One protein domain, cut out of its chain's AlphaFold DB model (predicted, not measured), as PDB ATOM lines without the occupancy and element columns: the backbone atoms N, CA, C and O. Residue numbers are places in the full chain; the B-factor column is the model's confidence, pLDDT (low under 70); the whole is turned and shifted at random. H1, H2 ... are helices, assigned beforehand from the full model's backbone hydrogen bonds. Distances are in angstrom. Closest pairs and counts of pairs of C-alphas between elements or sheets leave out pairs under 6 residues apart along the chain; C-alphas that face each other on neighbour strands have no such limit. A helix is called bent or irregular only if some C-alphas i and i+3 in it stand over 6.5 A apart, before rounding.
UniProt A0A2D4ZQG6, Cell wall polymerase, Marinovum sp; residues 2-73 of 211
ATOM      1  N   SER A   2      13.656  40.533  70.271       43.59
ATOM      2  CA  SER A   2      14.125  39.345  69.552       43.59
ATOM      3  C   SER A   2      13.470  39.290  68.172       43.59
ATOM      4  O   SER A   2      12.265  39.494  68.060       43.59
ATOM      5  N   TYR A   3      14.235  38.977  67.126       46.78
ATOM      6  CA  TYR A   3      13.743  38.811  65.750       46.78
ATOM      7  C   TYR A   3      12.710  37.669  65.579       46.78
ATOM      8  O   TYR A   3      12.259  37.413  64.466       46.78
ATOM      9  N   LEU A   4      12.318  36.989  66.662       53.66
ATOM     10  CA  LEU A   4      11.332  35.906  66.665       53.66
ATOM     11  C   LEU A   4       9.867  36.377  66.751       53.66
ATOM     12  O   LEU A   4       8.970  35.561  66.571       53.66
ATOM     13  N   GLU A   5       9.596  37.669  66.970       49.31
ATOM     14  CA  GLU A   5       8.222  38.208  67.041       49.31
ATOM     15  C   GLU A   5       7.699  38.787  65.715       49.31
ATOM     16  O   GLU A   5       6.648  39.433  65.676       49.31
ATOM     17  N   TYR A   6       8.373  38.531  64.588       49.44
ATOM     18  CA  TYR A   6       7.779  38.814  63.284       49.44
ATOM     19  C   TYR A   6       6.743  37.727  62.974       49.44
ATOM     20  O   TYR A   6       7.053  36.661  62.441       49.44
ATOM     21  N   ARG A   7       5.487  37.988  63.353       47.25
ATOM     22  CA  ARG A   7       4.312  37.170  63.031       47.25
ATOM     23  C   ARG A   7       4.031  37.241  61.519       47.25
ATOM     24  O   ARG A   7       3.043  37.831  61.091       47.25
ATOM     25  N   VAL A   8       4.905  36.661  60.690       53.03
ATOM     26  CA  VAL A   8       4.619  36.434  59.265       53.03
ATOM     27  C   VAL A   8       3.522  35.394  59.202       53.03
ATOM     28  O   VAL A   8       3.727  34.241  59.567       53.03
ATOM     29  N   ARG A   9       2.347  35.807  58.732       53.84
ATOM     30  CA  ARG A   9       1.136  34.977  58.667       53.84
ATOM     31  C   ARG A   9       1.315  33.673  57.871       53.84
ATOM     32  O   ARG A   9       0.553  32.740  58.073       53.84
ATOM     33  N   SER A  10       2.333  33.607  57.019       57.72
ATOM     34  CA  SER A  10       2.960  32.399  56.473       57.72
ATOM     35  C   SER A  10       4.039  32.877  55.508       57.72
ATOM     36  O   SER A  10       3.722  33.635  54.589       57.72
ATOM     37  N   VAL A  11       5.299  32.467  55.661       61.62
ATOM     38  CA  VAL A  11       6.243  32.586  54.538       61.62
ATOM     39  C   VAL A  11       5.773  31.583  53.484       61.62
ATOM     40  O   VAL A  11       5.682  30.400  53.816       61.62
ATOM     41  N   PRO A  12       5.420  32.001  52.255       63.75
ATOM     42  CA  PRO A  12       5.001  31.061  51.228       63.75
ATOM     43  C   PRO A  12       6.111  30.026  51.027       63.75
ATOM     44  O   PRO A  12       7.281  30.368  50.849       63.75
ATOM     45  N   THR A  13       5.753  28.750  51.117       67.81
ATOM     46  CA  THR A  13       6.658  27.613  50.935       67.81
ATOM     47  C   THR A  13       6.393  26.950  49.583       67.81
ATOM     48  O   THR A  13       5.278  26.977  49.057       67.81
ATOM     49  N   GLY A  14       7.445  26.393  48.978       75.38
ATOM     50  CA  GLY A  14       7.361  25.728  47.675       75.38
ATOM     51  C   GLY A  14       7.050  26.677  46.509       75.38
ATOM     52  O   GLY A  14       7.473  27.833  46.499       75.38
ATOM     53  N   MET A  15       6.294  26.183  45.523       74.50
ATOM     54  CA  MET A  15       6.017  26.891  44.259       74.50
ATOM     55  C   MET A  15       5.173  28.161  44.425       74.50
ATOM     56  O   MET A  15       5.200  29.036  43.563       74.50
ATOM     57  N   ARG A  16       4.470  28.320  45.557       75.12
ATOM     58  CA  ARG A  16       3.694  29.535  45.850       75.12
ATOM     59  C   ARG A  16       4.566  30.788  45.914       75.12
ATOM     60  O   ARG A  16       4.065  31.860  45.607       75.12
ATOM     61  N   LYS A  17       5.861  30.664  46.235       78.81
ATOM     62  CA  LYS A  17       6.812  31.790  46.237       78.81
ATOM     63  C   LYS A  17       6.904  32.514  44.895       78.81
ATOM     64  O   LYS A  17       7.157  33.711  44.896       78.81
ATOM     65  N   ILE A  18       6.672  31.821  43.779       80.31
ATOM     66  CA  ILE A  18       6.730  32.416  42.436       80.31
ATOM     67  C   ILE A  18       5.717  33.558  42.309       80.31
ATOM     68  O   ILE A  18       6.032  34.602  41.751       80.31
ATOM     69  N   LEU A  19       4.530  33.413  42.901       80.19
ATOM     70  CA  LEU A  19       3.491  34.446  42.863       80.19
ATOM     71  C   LEU A  19       3.860  35.693  43.679       80.19
ATOM     72  O   LEU A  19       3.354  36.771  43.385       80.19
ATOM     73  N   TYR A  20       4.758  35.553  44.655       82.94
ATOM     74  CA  TYR A  20       5.244  36.642  45.507       82.94
ATOM     75  C   TYR A  20       6.563  37.250  45.015       82.94
ATOM     76  O   TYR A  20       7.142  38.089  45.705       82.94
ATOM     77  N   LEU A  21       7.061  36.839  43.843       83.88
ATOM     78  CA  LEU A  21       8.152  37.553  43.190       83.88
ATOM     79  C   LEU A  21       7.714  38.989  42.896       83.88
ATOM     80  O   LEU A  21       6.548  39.257  42.606       83.88
ATOM     81  N   ASN A  22       8.669  39.917  42.932       89.44
ATOM     82  CA  ASN A  22       8.434  41.294  42.515       89.44
ATOM     83  C   ASN A  22       8.258  41.342  40.990       89.44
ATOM     84  O   ASN A  22       9.177  41.720  40.266       89.44
ATOM     85  N   TRP A  23       7.071  40.965  40.512       89.62
ATOM     86  CA  TRP A  23       6.717  40.914  39.095       89.62
ATOM     87  C   TRP A  23       7.026  42.206  38.336       89.62
ATOM     88  O   TRP A  23       7.566  42.091  37.237       89.62
ATOM     89  N   PRO A  24       6.808  43.418  38.891       93.62
ATOM     90  CA  PRO A  24       7.226  44.643  38.213       93.62
ATOM     91  C   PRO A  24       8.730  44.667  37.909       93.62
ATOM     92  O   PRO A  24       9.132  44.988  36.796       93.62
ATOM     93  N   LEU A  25       9.568  44.259  38.865       91.81
ATOM     94  CA  LEU A  25      11.022  44.214  38.695       91.81
ATOM     95  C   LEU A  25      11.440  43.109  37.717       91.81
ATOM     96  O   LEU A  25      12.311  43.325  36.879       91.81
ATOM     97  N   THR A  26      10.790  41.946  37.771       92.44
ATOM     98  CA  THR A  26      11.028  40.859  36.814       92.44
ATOM     99  C   THR A  26      10.687  41.284  35.384       92.44
ATOM    100  O   THR A  26      11.478  41.044  34.475       92.44
ATOM    101  N   ILE A  27       9.555  41.965  35.183       94.44
ATOM    102  CA  ILE A  27       9.142  42.490  33.877       94.44
ATOM    103  C   ILE A  27      10.138  43.540  33.377       94.44
ATOM    104  O   ILE A  27      10.510  43.490  32.209       94.44
ATOM    105  N   LEU A  28      10.619  44.437  34.245       95.06
ATOM    106  CA  LEU A  28      11.638  45.432  33.883       95.06
ATOM    107  C   LEU A  28      12.954  44.793  33.423       95.06
ATOM    108  O   LEU A  28      13.564  45.253  32.462       95.06
ATOM    109  N   ILE A  29      13.395  43.717  34.081       94.62
ATOM    110  CA  ILE A  29      14.603  42.989  33.668       94.62
ATOM    111  C   ILE A  29      14.395  42.337  32.296       94.62
ATOM    112  O   ILE A  29      15.267  42.427  31.433       94.62
ATOM    113  N   ILE A  30      13.238  41.698  32.082       95.38
ATOM    114  CA  ILE A  30      12.907  41.044  30.809       95.38
ATOM    115  C   ILE A  30      12.798  42.075  29.681       95.38
ATOM    116  O   ILE A  30      13.316  41.834  28.594       95.38
ATOM    117  N   SER A  31      12.168  43.225  29.925       95.56
ATOM    118  CA  SER A  31      12.020  44.269  28.911       95.56
ATOM    119  C   SER A  31      13.366  44.896  28.551       95.56
ATOM    120  O   SER A  31      13.685  44.994  27.367       95.56
ATOM    121  N   ALA A  32      14.198  45.234  29.541       96.12
ATOM    122  CA  ALA A  32      15.545  45.752  29.308       96.12
ATOM    123  C   ALA A  32      16.414  44.757  28.516       96.12
ATOM    124  O   ALA A  32      17.100  45.146  27.569       96.12
ATOM    125  N   ALA A  33      16.344  43.464  28.848       94.94
ATOM    126  CA  ALA A  33      17.033  42.418  28.098       94.94
ATOM    127  C   ALA A  33      16.487  42.269  26.669       94.94
ATOM    128  O   ALA A  33      17.271  42.158  25.729       94.94
ATOM    129  N   GLY A  34      15.163  42.332  26.495       94.62
ATOM    130  CA  GLY A  34      14.498  42.305  25.193       94.62
ATOM    131  C   GLY A  34      14.973  43.431  24.275       94.62
ATOM    132  O   GLY A  34      15.376  43.169  23.144       94.62
ATOM    133  N   PHE A  35      15.032  44.664  24.786       96.06
ATOM    134  CA  PHE A  35      15.631  45.793  24.067       96.06
ATOM    135  C   PHE A  35      17.100  45.533  23.708       96.06
ATOM    136  O   PHE A  35      17.512  45.795  22.578       96.06
ATOM    137  N   GLY A  36      17.883  44.952  24.621       94.94
ATOM    138  CA  GLY A  36      19.262  44.544  24.344       94.94
ATOM    139  C   GLY A  36      19.380  43.523  23.205       94.94
ATOM    140  O   GLY A  36      20.262  43.648  22.357       94.94
ATOM    141  N   PHE A  37      18.479  42.539  23.133       94.25
ATOM    142  CA  PHE A  37      18.467  41.556  22.043       94.25
ATOM    143  C   PHE A  37      18.120  42.194  20.699       94.25
ATOM    144  O   PHE A  37      18.771  41.884  19.701       94.25
ATOM    145  N   LEU A  38      17.150  43.114  20.677       93.56
ATOM    146  CA  LEU A  38      16.790  43.867  19.474       93.56
ATOM    147  C   LEU A  38      17.965  44.710  18.967       93.56
ATOM    148  O   LEU A  38      18.243  44.715  17.770       93.56
ATOM    149  N   MET A  39      18.704  45.354  19.873       94.38
ATOM    150  CA  MET A  39      19.916  46.096  19.522       94.38
ATOM    151  C   MET A  39      20.977  45.180  18.905       94.38
ATOM    152  O   MET A  39      21.517  45.494  17.847       94.38
ATOM    153  N   LEU A  40      21.251  44.020  19.508       93.19
ATOM    154  CA  LEU A  40      22.232  43.068  18.971       93.19
ATOM    155  C   LEU A  40      21.824  42.506  17.606       93.19
ATOM    156  O   LEU A  40      22.675  42.345  16.735       93.19
ATOM    157  N   TYR A  41      20.533  42.244  17.412       93.00
ATOM    158  CA  TYR A  41      19.981  41.835  16.123       93.00
ATOM    159  C   TYR A  41      20.141  42.930  15.059       93.00
ATOM    160  O   TYR A  41      20.542  42.650  13.928       93.00
ATOM    161  N   SER A  42      19.888  44.188  15.436       93.12
ATOM    162  CA  SER A  42      20.054  45.340  14.547       93.12
ATOM    163  C   SER A  42      21.509  45.529  14.120       93.12
ATOM    164  O   SER A  42      21.766  45.775  12.945       93.12
ATOM    165  N   VAL A  43      22.468  45.403  15.044       91.81
ATOM    166  CA  VAL A  43      23.897  45.575  14.724       91.81
ATOM    167  C   VAL A  43      24.418  44.429  13.853       91.81
ATOM    168  O   VAL A  43      25.275  44.640  13.001       91.81
ATOM    169  N   ALA A  44      23.862  43.227  14.005       90.38
ATOM    170  CA  ALA A  44      24.188  42.069  13.177       90.38
ATOM    171  C   ALA A  44      23.482  42.071  11.800       90.38
ATOM    172  O   ALA A  44      23.457  41.045  11.118       90.38
ATOM    173  N   GLY A  45      22.875  43.190  11.386       88.38
ATOM    174  CA  GLY A  45      22.251  43.327  10.067       88.38
ATOM    175  C   GLY A  45      21.023  42.436   9.863       88.38
ATOM    176  O   GLY A  45      20.767  41.993   8.749       88.38
ATOM    177  N   GLY A  46      20.284  42.132  10.934       86.75
ATOM    178  CA  GLY A  46      19.111  41.259  10.872       86.75
ATOM    179  C   GLY A  46      19.426  39.766  10.995       86.75
ATOM    180  O   GLY A  46      18.571  38.923  10.732       86.75
ATOM    181  N   SER A  47      20.642  39.411  11.412       88.50
ATOM    182  CA  SER A  47      21.003  38.032  11.731       88.50
ATOM    183  C   SER A  47      21.050  37.805  13.247       88.50
ATOM    184  O   SER A  47      21.559  38.616  14.017       88.50
ATOM    185  N   LEU A  48      20.496  36.680  13.717       83.19
ATOM    186  CA  LEU A  48      20.547  36.308  15.143       83.19
ATOM    187  C   LEU A  48      21.957  35.887  15.584       83.19
ATOM    188  O   LEU A  48      22.293  35.915  16.772       83.19
ATOM    189  N   ARG A  49      22.792  35.491  14.623       87.44
ATOM    190  CA  ARG A  49      24.193  35.125  14.822       87.44
ATOM    191  C   ARG A  49      25.091  36.264  14.350       87.44
ATOM    192  O   ARG A  49      24.773  36.867  13.342       87.44
ATOM    193  N   PRO A  50      26.214  36.531  15.032       84.50
ATOM    194  CA  PRO A  50      26.814  35.704  16.078       84.50
ATOM    195  C   PRO A  50      26.438  36.127  17.507       84.50
ATOM    196  O   PRO A  50      26.879  35.474  18.445       84.50
ATOM    197  N   TRP A  51      25.702  37.225  17.706       87.88
ATOM    198  CA  TRP A  51      25.683  37.912  19.009       87.88
ATOM    199  C   TRP A  51      24.381  37.750  19.793       87.88
ATOM    200  O   TRP A  51      24.432  37.486  20.997       87.88
ATOM    201  N   ALA A  52      23.222  37.864  19.138       90.06
ATOM    202  CA  ALA A  52      21.933  37.795  19.822       90.06
ATOM    203  C   ALA A  52      21.664  36.387  20.383       90.06
ATOM    204  O   ALA A  52      21.315  36.254  21.553       90.06
ATOM    205  N   GLU A  53      21.914  35.326  19.606       90.25
ATOM    206  CA  GLU A  53      21.655  33.944  20.037       90.25
ATOM    207  C   GLU A  53      22.467  33.540  21.290       90.25
ATOM    208  O   GLU A  53      21.855  33.076  22.262       90.25
ATOM    209  N   PRO A  54      23.806  33.720  21.363       89.62
ATOM    210  CA  PRO A  54      24.546  33.409  22.589       89.62
ATOM    211  C   PRO A  54      24.118  34.269  23.779       89.62
ATOM    212  O   PRO A  54      24.083  33.770  24.906       89.62
ATOM    213  N   GLN A  55      23.769  35.537  23.548       90.62
ATOM    214  CA  GLN A  55      23.313  36.430  24.609       90.62
ATOM    215  C   GLN A  55      21.952  35.997  25.172       90.62
ATOM    216  O   GLN A  55      21.783  35.973  26.390       90.62
ATOM    217  N   MET A  56      21.017  35.573  24.317       93.06
ATOM    218  CA  MET A  56      19.723  35.025  24.737       93.06
ATOM    219  C   MET A  56      19.892  33.748  25.567       93.06
ATOM    220  O   MET A  56      19.251  33.612  26.608       93.06
ATOM    221  N   LYS A  57      20.792  32.837  25.169       91.81
ATOM    222  CA  LYS A  57      21.088  31.611  25.937       91.81
ATOM    223  C   LYS A  57      21.662  31.926  27.321       91.81
ATOM    224  O   LYS A  57      21.225  31.349  28.315       91.81
ATOM    225  N   ARG A  58      22.608  32.871  27.405       89.81
ATOM    226  CA  ARG A  58      23.191  33.326  28.682       89.81
ATOM    227  C   ARG A  58      22.155  34.005  29.569       89.81
ATOM    228  O   ARG A  58      22.128  33.745  30.768       89.81
ATOM    229  N   PHE A  59      21.289  34.832  28.986       93.62
ATOM    230  CA  PHE A  59      20.198  35.465  29.718       93.62
ATOM    231  C   PHE A  59      19.200  34.434  30.244       93.62
ATOM    232  O   PHE A  59      18.850  34.493  31.415       93.62
ATOM    233  N   ALA A  60      18.792  33.457  29.430       93.62
ATOM    234  CA  ALA A  60      17.891  32.390  29.862       93.62
ATOM    235  C   ALA A  60      18.480  31.588  31.034       93.62
ATOM    236  O   ALA A  60      17.791  31.348  32.026       93.62
ATOM    237  N   LEU A  61      19.773  31.246  30.964       92.62
ATOM    238  CA  LEU A  61      20.481  30.589  32.062       92.62
ATOM    239  C   LEU A  61      20.522  31.471  33.321       92.62
ATOM    240  O   LEU A  61      20.178  31.007  34.405       92.62
ATOM    241  N   GLY A  62      20.892  32.747  33.186       91.62
ATOM    242  CA  GLY A  62      20.935  33.697  34.302       91.62
ATOM    243  C   GLY A  62      19.564  33.942  34.936       91.62
ATOM    244  O   GLY A  62      19.449  34.012  36.157       91.62
ATOM    245  N   PHE A  63      18.511  33.998  34.123       93.38
ATOM    246  CA  PHE A  63      17.132  34.139  34.575       93.38
ATOM    247  C   PHE A  63      16.672  32.907  35.361       93.38
ATOM    248  O   PHE A  63      16.076  33.040  36.429       93.38
ATOM    249  N   LEU A  64      17.006  31.704  34.890       92.94
ATOM    250  CA  LEU A  64      16.715  30.467  35.611       92.94
ATOM    251  C   LEU A  64      17.468  30.414  36.950       92.94
ATOM    252  O   LEU A  64      16.863  30.106  37.976       92.94
ATOM    253  N   ILE A  65      18.749  30.793  36.967       92.12
ATOM    254  CA  ILE A  65      19.543  30.907  38.200       92.12
ATOM    255  C   ILE A  65      18.904  31.913  39.166       92.12
ATOM    256  O   ILE A  65      18.757  31.611  40.347       92.12
ATOM    257  N   MET A  66      18.460  33.076  38.681       91.94
ATOM    258  CA  MET A  66      17.760  34.076  39.493       91.94
ATOM    259  C   MET A  66      16.502  33.490  40.152       91.94
ATOM    260  O   MET A  66      16.281  33.712  41.342       91.94
ATOM    261  N   LEU A  67      15.696  32.716  39.415       90.56
ATOM    262  CA  LEU A  67      14.510  32.059  39.971       90.56
ATOM    263  C   LEU A  67      14.880  31.047  41.063       90.56
ATOM    264  O   LEU A  67      14.281  31.068  42.136       90.56
ATOM    265  N   VAL A  68      15.896  30.207  40.839       90.56
ATOM    266  CA  VAL A  68      16.393  29.251  41.848       90.56
ATOM    267  C   VAL A  68      16.877  29.979  43.108       90.56
ATOM    268  O   VAL A  68      16.536  29.592  44.232       90.56
ATOM    269  N   ILE A  69      17.617  31.076  42.930       89.56
ATOM    270  CA  ILE A  69      18.095  31.917  44.031       89.56
ATOM    271  C   ILE A  69      16.917  32.490  44.823       89.56
ATOM    272  O   ILE A  69      16.919  32.422  46.052       89.56
ATOM    273  N   ALA A  70      15.884  32.984  44.138       88.12
ATOM    274  CA  ALA A  70      14.696  33.547  44.771       88.12
ATOM    275  C   ALA A  70      13.847  32.500  45.517       88.12
ATOM    276  O   ALA A  70      13.176  32.821  46.499       88.12
ATOM    277  N   MET A  71      13.878  31.235  45.087       86.69
ATOM    278  CA  MET A  71      13.203  30.150  45.806       86.69
ATOM    279  C   MET A  71      13.955  29.740  47.081       86.69
ATOM    280  O   MET A  71      13.326  29.303  48.056       86.69
ATOM    281  N   THR A  72      15.276  29.928  47.115       87.31
ATOM    282  CA  THR A  72      16.139  29.582  48.252       87.31
ATOM    283  C   THR A  72      15.842  30.474  49.469       87.31
ATOM    284  O   THR A  72      15.775  31.697  49.347       87.31
ATOM    285  N   PRO A  73      15.630  29.905  50.670       84.81
ATOM    286  CA  PRO A  73      15.307  30.693  51.854       84.81
ATOM    287  C   PRO A  73      16.504  31.515  52.361       84.81
ATOM    288  O   PRO A  73      17.653  31.085  52.288       84.81
TER     289      PRO A  73
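Overview. This is residues 2 to 73 of the 211 residues of the protein "Cell wall polymerase" of Marinovum sp (UniProt A0A2D4ZQG6). A free tail leads into a long helical hairpin, in which H2 and H3 stand side by side and run opposite ways, closest near the turn that joins them; the short helix H1 crosses the other, wider end of the hairpin, from the last residue of H3 toward the start of H2. Residues 2 to 10 stick out beyond that end and add to the length. The printed part has 72 residues with three named helices, H1, H2 and H3 in that order, and no named strand; the class is all helix. The whole is extended, with a radius of gyration of the C-alphas of 17.7 A, and its outline is a rod spanning 59 by 21 by 18 A.

Arrangement. Residues 2 to 10 stand free. H1, residues 14 to 20, is joined by a tight link of 2 residues to H2, residues 23 to 43, and H1 and H2 meet only through their link. A short link of 8 residues leads on to H3, residues 52 to 71. H2 and H3 touch and form a helical hairpin, with a shallow tilt of 13 degrees, opposite ways. Their closest C-alphas are those of Leu 40 and Ala 52, 5.3 A apart. H2 touches H3 with residues 33 to 41 alone, and H3 touches H2 with residues 52 to 59 alone. H1 and H3 only just touch, with 3 pairs of C-alphas within 8 A, and H3 does so with residue 71 alone. The closest C-alphas are those of Lys 17 and Met 71, 6.6 A apart. The lines of H1 and H3 are about perpendicular at 71 degrees, only just beyond steep. In H2 and H3 every O i to N i+4 pair is within hydrogen-bond range; in H1 0 of 3 are, while 4 of its 4 O i to N i+3 pairs are.

Along the chain. H1 runs from Gly 14, with its C-alpha at (7.361, 25.728, 47.675), to Tyr 20. It is neither bent nor irregular, but only just: C-alphas 14 and 17 are 6.3 A apart. H2 runs from Trp 23, with its C-alpha at (6.717, 40.914, 39.095), to Val 43, 30.2 A from first to last C-alpha. H3 runs from Ala 52 to Met 71, 28.5 A from first to last C-alpha, and its C-alpha 71 stands at (13.203, 30.150, 45.806).

Size, cuts and confidence. The two C-alphas farthest apart are those of Ser 2 and Gly 45, at 60.2 A. Without residues 2 to 10 the body has 63 residues and spans 48 by 19 by 12 A. The printed part has no cut, and no link between named helices is long. Mean pLDDT of the printed part is 83.8; residues 2 to 13 are under 70.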